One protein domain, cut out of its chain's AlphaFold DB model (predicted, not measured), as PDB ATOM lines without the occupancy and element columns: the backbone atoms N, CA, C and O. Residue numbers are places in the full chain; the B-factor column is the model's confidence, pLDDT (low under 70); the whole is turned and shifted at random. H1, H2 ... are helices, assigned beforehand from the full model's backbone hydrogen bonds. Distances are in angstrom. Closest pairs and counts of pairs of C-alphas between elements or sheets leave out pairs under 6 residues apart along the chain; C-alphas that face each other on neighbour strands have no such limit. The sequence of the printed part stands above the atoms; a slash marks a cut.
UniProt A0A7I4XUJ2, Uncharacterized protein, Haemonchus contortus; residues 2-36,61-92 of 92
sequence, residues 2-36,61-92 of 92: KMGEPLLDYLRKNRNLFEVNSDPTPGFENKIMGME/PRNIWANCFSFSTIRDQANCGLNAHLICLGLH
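This is residues 2 to 36 and 61 to 92 of the 92 residues of an uncharacterized protein of Haemonchus contortus (UniProt A0A7I4XUJ2). There is little regular structure here: one helix, H1, lies at one end of the longest axis and a single short turn, H2, at the other, and two long stretches with no named element come together between them near residues 30 to 33 and 81 to 83. The 67 printed residues hold H1, then H2, and no named strand; the class is all helix, on only 14 residues. The whole is only just extended, close to loose, with a radius of gyration of the C-alphas of 16.8 A and spans of 43 by 31 by 25 A.

H1, residues 5 to 14, and H2, residues 61 to 64, are apart. Every O i to N i+4 pair of H1 is within hydrogen-bond range; H2 is too short for such a pair. Residues 13 to 18 and 64 to 69 stand free.

H1 begins at C-alpha 5 (200.862, 152.193, 65.100) and measures 14.2 A. H2 measures 5.1 A and ends at C-alpha 64 (230.163, 158.805, 36.717).

The C-alphas of Pro 6 and Asn 67, the two farthest apart, are 45.2 A apart. Residues 37 to 60 are not printed; C-alphas 36 and 61 are 30.4 A apart across this cut. Residues 2 to 3 and 80 to 92 are under pLDDT 70.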
ATOM      1  N   LYS A   2     197.300 160.532  59.829       52.16
ATOM      2  CA  LYS A   2     198.142 159.816  60.804       52.16
ATOM      3  C   LYS A   2     198.102 158.335  60.432       52.16
ATOM      4  O   LYS A   2     197.041 157.729  60.551       52.16
ATOM      5  N   MET A   3     199.207 157.769  59.948       66.69
ATOM      6  CA  MET A   3     199.329 156.310  59.926       66.69
ATOM      7  C   MET A   3     199.351 155.842  61.382       66.69
ATOM      8  O   MET A   3     200.098 156.387  62.190       66.69
ATOM      9  N   GLY A   4     198.467 154.917  61.741       80.38
ATOM     10  CA  GLY A   4     198.408 154.396  63.106       80.38
ATOM     11  C   GLY A   4     199.507 153.366  63.367       80.38
ATOM     12  O   GLY A   4     199.906 152.654  62.446       80.38
ATOM     13  N   GLU A   5     199.920 153.229  64.631       87.38
ATOM     14  CA  GLU A   5     200.862 152.193  65.100       87.38
ATOM     15  C   GLU A   5     200.578 150.779  64.552       87.38
ATOM     16  O   GLU A   5     201.521 150.138  64.092       87.38
ATOM     17  N   PRO A   6     199.318 150.296  64.447       90.81
ATOM     18  CA  PRO A   6     199.057 148.959  63.901       90.81
ATOM     19  C   PRO A   6     199.572 148.748  62.470       90.81
ATOM     20  O   PRO A   6     199.981 147.646  62.105       90.81
ATOM     21  N   LEU A   7     199.555 149.798  61.645       90.19
ATOM     22  CA  LEU A   7     200.073 149.736  60.281       90.19
ATOM     23  C   LEU A   7     201.605 149.749  60.271       90.19
ATOM     24  O   LEU A   7     202.213 149.019  59.490       90.19
ATOM     25  N   LEU A   8     202.230 150.529  61.156       90.94
ATOM     26  CA  LEU A   8     203.687 150.541  61.309       90.94
ATOM     27  C   LEU A   8     204.205 149.174  61.761       90.94
ATOM     28  O   LEU A   8     205.140 148.652  61.157       90.94
ATOM     29  N   ASP A   9     203.559 148.559  62.750       92.56
ATOM     30  CA  ASP A   9     203.913 147.228  63.246       92.56
ATOM     31  C   ASP A   9     203.779 146.158  62.165       92.56
ATOM     32  O   ASP A   9     204.663 145.311  61.997       92.56
ATOM     33  N   TYR A  10     202.703 146.219  61.379       93.62
ATOM     34  CA  TYR A  10     202.535 145.327  60.241       93.62
ATOM     35  C   TYR A  10     203.667 145.496  59.219       93.62
ATOM     36  O   TYR A  10     204.241 144.500  58.777       93.62
ATOM     37  N   LEU A  11     204.009 146.732  58.846       93.56
ATOM     38  CA  LEU A  11     205.050 146.988  57.852       93.56
ATOM     39  C   LEU A  11     206.428 146.542  58.348       93.56
ATOM     40  O   LEU A  11     207.116 145.829  57.624       93.56
ATOM     41  N   ARG A  12     206.787 146.867  59.593       92.94
ATOM     42  CA  ARG A  12     208.052 146.446  60.218       92.94
ATOM     43  C   ARG A  12     208.191 144.927  60.282       92.94
ATOM     44  O   ARG A  12     209.276 144.398  60.075       92.94
ATOM     45  N   LYS A  13     207.097 144.214  60.558       94.81
ATOM     46  CA  LYS A  13     207.107 142.749  60.657       94.81
ATOM     47  C   LYS A  13     207.191 142.053  59.296       94.81
ATOM     48  O   LYS A  13     207.771 140.976  59.209       94.81
ATOM     49  N   ASN A  14     206.572 142.621  58.261       96.19
ATOM     50  CA  ASN A  14     206.344 141.921  56.991       96.19
ATOM     51  C   ASN A  14     207.156 142.473  55.806       96.19
ATOM     52  O   ASN A  14     207.062 141.923  54.710       96.19
ATOM     53  N   ARG A  15     207.928 143.555  55.973       90.31
ATOM     54  CA  ARG A  15     208.757 144.152  54.912       90.31
ATOM     55  C   ARG A  15     210.212 144.221  55.364       90.31
ATOM     56  O   ARG A  15     210.509 144.793  56.400       90.31
ATOM     57  N   ASN A  16     211.113 143.669  54.556       92.88
ATOM     58  CA  ASN A  16     212.563 143.682  54.783       92.88
ATOM     59  C   ASN A  16     213.327 144.574  53.785       92.88
ATOM     60  O   ASN A  16     214.550 144.625  53.828       92.88
ATOM     61  N   LEU A  17     212.615 145.240  52.868       94.50
ATOM     62  CA  LEU A  17     213.203 146.093  51.827       94.50
ATOM     63  C   LEU A  17     213.368 147.556  52.263       94.50
ATOM     64  O   LEU A  17     214.049 148.316  51.585       94.50
ATOM     65  N   PHE A  18     212.705 147.969  53.345       92.94
ATOM     66  CA  PHE A  18     212.745 149.335  53.860       92.94
ATOM     67  C   PHE A  18     212.339 149.373  55.334       92.94
ATOM     68  O   PHE A  18     211.638 148.484  55.820       92.94
ATOM     69  N   GLU A  19     212.739 150.440  56.020       91.19
ATOM     70  CA  GLU A  19     212.389 150.718  57.415       91.19
ATOM     71  C   GLU A  19     211.256 151.750  57.508       91.19
ATOM     72  O   GLU A  19     211.044 152.543  56.586       91.19
ATOM     73  N   VAL A  20     210.502 151.741  58.615       89.38
ATOM     74  CA  VAL A  20     209.338 152.624  58.804       89.38
ATOM     75  C   VAL A  20     209.320 153.241  60.200       89.38
ATOM     76  O   VAL A  20     209.404 152.534  61.211       89.38
ATOM     77  N   ASN A  21     209.127 154.560  60.243       84.69
ATOM     78  CA  ASN A  21     209.132 155.369  61.461       84.69
ATOM     79  C   ASN A  21     207.759 155.990  61.748       84.69
ATOM     80  O   ASN A  21     206.927 156.140  60.855       84.69
ATOM     81  N   SER A  22     207.535 156.322  63.019       83.56
ATOM     82  CA  SER A  22     206.273 156.868  63.536       83.56
ATOM     83  C   SER A  22     206.148 158.383  63.400       83.56
ATOM     84  O   SER A  22     205.046 158.909  63.552       83.56
ATOM     85  N   ASP A  23     207.245 159.087  63.123       85.81
ATOM     86  CA  ASP A  23     207.260 160.547  63.099       85.81
ATOM     87  C   ASP A  23     206.500 161.081  61.877       85.81
ATOM     88  O   ASP A  23     206.924 160.876  60.734       85.81
ATOM     89  N   PRO A  24     205.355 161.764  62.076       77.50
ATOM     90  CA  PRO A  24     204.571 162.259  60.961       77.50
ATOM     91  C   PRO A  24     205.284 163.445  60.315       77.50
ATOM     92  O   PRO A  24     205.705 164.383  60.990       77.50
ATOM     93  N   THR A  25     205.352 163.455  58.985       80.69
ATOM     94  CA  THR A  25     205.821 164.630  58.248       80.69
ATOM     95  C   THR A  25     204.811 165.778  58.398       80.69
ATOM     96  O   THR A  25     203.643 165.605  58.036       80.69
ATOM     97  N   PRO A  26     205.216 166.962  58.897       82.38
ATOM     98  CA  PRO A  26     204.330 168.120  58.962       82.38
ATOM     99  C   PRO A  26     203.875 168.559  57.566       82.38
ATOM    100  O   PRO A  26     204.687 168.604  56.635       82.38
ATOM    101  N   GLY A  27     202.588 168.890  57.429       78.88
ATOM    102  CA  GLY A  27     202.000 169.351  56.166       78.88
ATOM    103  C   GLY A  27     202.018 168.304  55.051       78.88
ATOM    104  O   GLY A  27     202.124 168.671  53.884       78.88
ATOM    105  N   PHE A  28     201.987 167.008  55.397       79.31
ATOM    106  CA  PHE A  28     202.130 165.898  54.446       79.31
ATOM    107  C   PHE A  28     201.196 166.023  53.237       79.31
ATOM    108  O   PHE A  28     201.628 165.802  52.114       79.31
ATOM    109  N   GLU A  29     199.948 166.442  53.447       78.12
ATOM    110  CA  GLU A  29     198.954 166.650  52.390       78.12
ATOM    111  C   GLU A  29     199.401 167.621  51.289       78.12
ATOM    112  O   GLU A  29     199.055 167.420  50.132       78.12
ATOM    113  N   ASN A  30     200.221 168.618  51.620       75.94
ATOM    114  CA  ASN A  30     200.721 169.606  50.662       75.94
ATOM    115  C   ASN A  30     202.008 169.149  49.958       75.94
ATOM    116  O   ASN A  30     202.532 169.869  49.109       75.94
ATOM    117  N   LYS A  31     202.566 167.996  50.355       73.88
ATOM    118  CA  LYS A  31     203.823 167.450  49.823       73.88
ATOM    119  C   LYS A  31     203.613 166.309  48.828       73.88
ATOM    120  O   LYS A  31     204.559 165.928  48.143       73.88
ATOM    121  N   ILE A  32     202.399 165.771  48.733       74.81
ATOM    122  CA  ILE A  32     202.052 164.703  47.790       74.81
ATOM    123  C   ILE A  32     201.770 165.322  46.417       74.81
ATOM    124  O   ILE A  32     201.206 166.409  46.319       74.81
ATOM    125  N   MET A  33     202.180 164.641  45.346       73.88
ATOM    126  CA  MET A  33     201.785 165.011  43.988       73.88
ATOM    127  C   MET A  33     200.267 164.908  43.818       73.88
ATOM    128  O   MET A  33     199.660 163.916  44.222       73.88
ATOM    129  N   GLY A  34     199.663 165.945  43.237       74.38
ATOM    130  CA  GLY A  34     198.240 165.958  42.925       74.38
ATOM    131  C   GLY A  34     197.870 164.836  41.952       74.38
ATOM    132  O   GLY A  34     198.631 164.511  41.041       74.38
ATOM    133  N   MET A  35     196.704 164.217  42.153       77.38
ATOM    134  CA  MET A  35     196.239 163.103  41.314       77.38
ATOM    135  C   MET A  35     195.972 163.528  39.864       77.38
ATOM    136  O   MET A  35     195.951 162.680  38.977       77.38
ATOM    137  N   GLU A  36     195.788 164.826  39.624       74.25
ATOM    138  CA  GLU A  36     195.618 165.429  38.305       74.25
ATOM    139  C   GLU A  36     196.807 165.188  37.358       74.25
ATOM    140  O   GLU A  36     196.618 165.223  36.146       74.25
ATOM    141  N   PRO A  61     224.862 157.849  39.027       91.06
ATOM    142  CA  PRO A  61     225.287 159.005  38.239       91.06
ATOM    143  C   PRO A  61     226.268 159.909  38.997       91.06
ATOM    144  O   PRO A  61     227.076 160.600  38.374       91.06
ATOM    145  N   ARG A  62     226.252 159.881  40.336       91.88
ATOM    146  CA  ARG A  62     227.171 160.662  41.173       91.88
ATOM    147  C   ARG A  62     228.615 160.182  41.041       91.88
ATOM    148  O   ARG A  62     229.527 160.988  41.181       91.88
ATOM    149  N   ASN A  63     228.825 158.898  40.745       93.00
ATOM    150  CA  ASN A  63     230.162 158.334  40.545       93.00
ATOM    151  C   ASN A  63     230.689 158.618  39.132       93.00
ATOM    152  O   ASN A  63     231.881 158.859  38.956       93.00
ATOM    153  N   ILE A  64     229.805 158.615  38.131       92.44
ATOM    154  CA  ILE A  64     230.163 158.805  36.717       92.44
ATOM    155  C   ILE A  64     230.433 160.283  36.417       92.44
ATOM    156  O   ILE A  64     231.455 160.624  35.824       92.44
ATOM    157  N   TRP A  65     229.557 161.179  36.879       93.31
ATOM    158  CA  TRP A  65     229.720 162.628  36.740       93.31
ATOM    159  C   TRP A  65     230.039 163.272  38.086       93.31
ATOM    160  O   TRP A  65     229.352 164.187  38.534       93.31
ATOM    161  N   ALA A  66     231.124 162.821  38.718       93.31
ATOM    162  CA  ALA A  66     231.542 163.282  40.044       93.31
ATOM    163  C   ALA A  66     231.747 164.808  40.153       93.31
ATOM    164  O   ALA A  66     231.580 165.384  41.224       93.31
ATOM    165  N   ASN A  67     232.063 165.481  39.040       94.94
ATOM    166  CA  ASN A  67     232.228 166.940  38.994       94.94
ATOM    167  C   ASN A  67     230.896 167.705  38.850       94.94
ATOM    168  O   ASN A  67     230.867 168.932  38.956       94.94
ATOM    169  N   CYS A  68     229.786 167.007  38.604       95.38
ATOM    170  CA  CYS A  68     228.456 167.590  38.491       95.38
ATOM    171  C   CYS A  68     227.742 167.535  39.847       95.38
ATOM    172  O   CYS A  68     226.949 166.636  40.126       95.38
ATOM    173  N   PHE A  69     227.981 168.549  40.682       91.75
ATOM    174  CA  PHE A  69     227.403 168.646  42.030       91.75
ATOM    175  C   PHE A  69     225.872 168.589  42.067       91.75
ATOM    176  O   PHE A  69     225.299 168.182  43.074       91.75
ATOM    177  N   SER A  70     225.200 168.948  40.969       91.56
ATOM    178  CA  SER A  70     223.745 168.855  40.846       91.56
ATOM    179  C   SER A  70     223.197 167.448  41.107       91.56
ATOM    180  O   SER A  70     222.084 167.347  41.608       91.56
ATOM    181  N   PHE A  71     223.959 166.379  40.837       90.38
ATOM    182  CA  PHE A  71     223.533 165.001  41.132       90.38
ATOM    183  C   PHE A  71     223.561 164.650  42.625       90.38
ATOM    184  O   PHE A  71     222.890 163.711  43.047       90.38
ATOM    185  N   SER A  72     224.320 165.397  43.425       91.44
ATOM    186  CA  SER A  72     224.430 165.188  44.874       91.44
ATOM    187  C   SER A  72     223.544 166.143  45.679       91.44
ATOM    188  O   SER A  72     223.385 165.968  46.886       91.44
ATOM    189  N   THR A  73     222.962 167.154  45.032       90.81
ATOM    190  CA  THR A  73     222.144 168.172  45.694       90.81
ATOM    191  C   THR A  73     220.704 167.697  45.871       90.81
ATOM    192  O   THR A  73     219.974 167.517  44.899       90.81
ATOM    193  N   ILE A  74     220.261 167.588  47.124       87.25
ATOM    194  CA  ILE A  74     218.848 167.391  47.470       87.25
ATOM    195  C   ILE A  74     218.154 168.759  47.530       87.25
ATOM    196  O   ILE A  74     218.611 169.655  48.239       87.25
ATOM    197  N   ARG A  75     217.067 168.934  46.768       82.94
ATOM    198  CA  ARG A  75     216.273 170.177  46.721       82.94
ATOM    199  C   ARG A  75     215.012 170.051  47.580       82.94
ATOM    200  O   ARG A  75     214.473 168.959  47.720       82.94
ATOM    201  N   ASP A  76     214.539 171.176  48.114       79.69
ATOM    202  CA  ASP A  76     213.311 171.254  48.914       79.69
ATOM    203  C   ASP A  76     212.137 171.756  48.055       79.69
ATOM    204  O   ASP A  76     212.242 172.781  47.379       79.69
ATOM    205  N   GLN A  77     211.021 171.024  48.078       74.12
ATOM    206  CA  GLN A  77     209.762 171.393  47.417       74.12
ATOM    207  C   GLN A  77     208.903 172.372  48.246       74.12
ATOM    208  O   GLN A  77     207.841 172.803  47.795       74.12
ATOM    209  N   ALA A  78     209.343 172.724  49.458       78.19
ATOM    210  CA  ALA A  78     208.618 173.524  50.436       78.19
ATOM    211  C   ALA A  78     207.185 172.989  50.656       78.19
ATOM    212  O   ALA A  78     206.965 171.780  50.743       78.19
ATOM    213  N   ASN A  79     206.199 173.881  50.781       71.75
ATOM    214  CA  ASN A  79     204.786 173.534  50.963       71.75
ATOM    215  C   ASN A  79     203.971 173.798  49.686       71.75
ATOM    216  O   ASN A  79     202.893 174.389  49.738       71.75
ATOM    217  N   CYS A  80     204.534 173.432  48.536       67.25
ATOM    218  CA  CYS A  80     203.992 173.773  47.229       67.25
ATOM    219  C   CYS A  80     203.458 172.518  46.543       67.25
ATOM    220  O   CYS A  80     204.191 171.792  45.884       67.25
ATOM    221  N   GLY A  81     202.163 172.254  46.728       59.44
ATOM    222  CA  GLY A  81     201.476 171.039  46.271       59.44
ATOM    223  C   GLY A  81     201.234 170.920  44.759       59.44
ATOM    224  O   GLY A  81     200.361 170.161  44.359       59.44
ATOM    225  N   LEU A  82     201.969 171.647  43.910       57.41
ATOM    226  CA  LEU A  82     201.853 171.582  42.444       57.41
ATOM    227  C   LEU A  82     203.082 170.871  41.857       57.41
ATOM    228  O   LEU A  82     203.982 171.486  41.286       57.41
ATOM    229  N   ASN A  83     203.143 169.552  42.040       57.50
ATOM    230  CA  ASN A  83     204.247 168.698  41.588       57.50
ATOM    231  C   ASN A  83     204.176 168.376  40.081       57.50
ATOM    232  O   ASN A  83     204.003 167.228  39.691       57.50
ATOM    233  N   ALA A  84     204.387 169.387  39.239       54.72
ATOM    234  CA  ALA A  84     204.849 169.195  37.854       54.72
ATOM    235  C   ALA A  84     206.032 170.110  37.492       54.72
ATOM    236  O   ALA A  84     206.747 169.882  36.517       54.72
ATOM    237  N   HIS A  85     206.297 171.131  38.306       56.22
ATOM    238  CA  HIS A  85     207.449 172.004  38.153       56.22
ATOM    239  C   HIS A  85     208.140 172.103  39.503       56.22
ATOM    240  O   HIS A  85     207.561 172.594  40.466       56.22
ATOM    241  N   LEU A  86     209.377 171.617  39.586       54.44
ATOM    242  CA  LEU A  86     210.211 171.673  40.785       54.44
ATOM    243  C   LEU A  86     210.631 173.129  41.079       54.44
ATOM    244  O   LEU A  86     211.799 173.490  40.945       54.44
ATOM    245  N   ILE A  87     209.670 174.001  41.397       46.00
ATOM    246  CA  ILE A  87     209.866 175.424  41.660       46.00
ATOM    247  C   ILE A  87     208.846 175.890  42.707       46.00
ATOM    248  O   ILE A  87     207.796 176.439  42.389       46.00
ATOM    249  N   CYS A  88     209.231 175.777  43.975       44.34
ATOM    250  CA  CYS A  88     209.044 176.903  44.877       44.34
ATOM    251  C   CYS A  88     210.391 177.602  45.042       44.34
ATOM    252  O   CYS A  88     211.277 177.140  45.753       44.34
ATOM    253  N   LEU A  89     210.575 178.667  44.259       49.56
ATOM    254  CA  LEU A  89     211.741 179.546  44.310       49.56
ATOM    255  C   LEU A  89     211.755 180.339  45.623       49.56
ATOM    256  O   LEU A  89     210.767 180.983  45.966       49.56
ATOM    257  N   GLY A  90     212.915 180.351  46.282       39.47
ATOM    258  CA  GLY A  90     213.302 181.303  47.333       39.47
ATOM    259  C   GLY A  90     214.202 180.632  48.382       39.47
ATOM    260  O   GLY A  90     213.807 179.622  48.942       39.47
ATOM    261  N   LEU A  91     215.407 181.099  48.723       28.78
ATOM    262  CA  LEU A  91     216.030 182.412  48.537       28.78
ATOM    263  C   LEU A  91     217.557 182.275  48.331       28.78
ATOM    264  O   LEU A  91     218.218 181.617  49.135       28.78
ATOM    265  N   HIS A  92     218.100 182.918  47.293       33.25
ATOM    266  CA  HIS A  92     218.932 184.133  47.378       33.25
ATOM    267  C   HIS A  92     218.627 184.987  46.145       33.25
ATOM    268  O   HIS A  92     218.485 184.387  45.055       33.25
TER     269      HIS A  92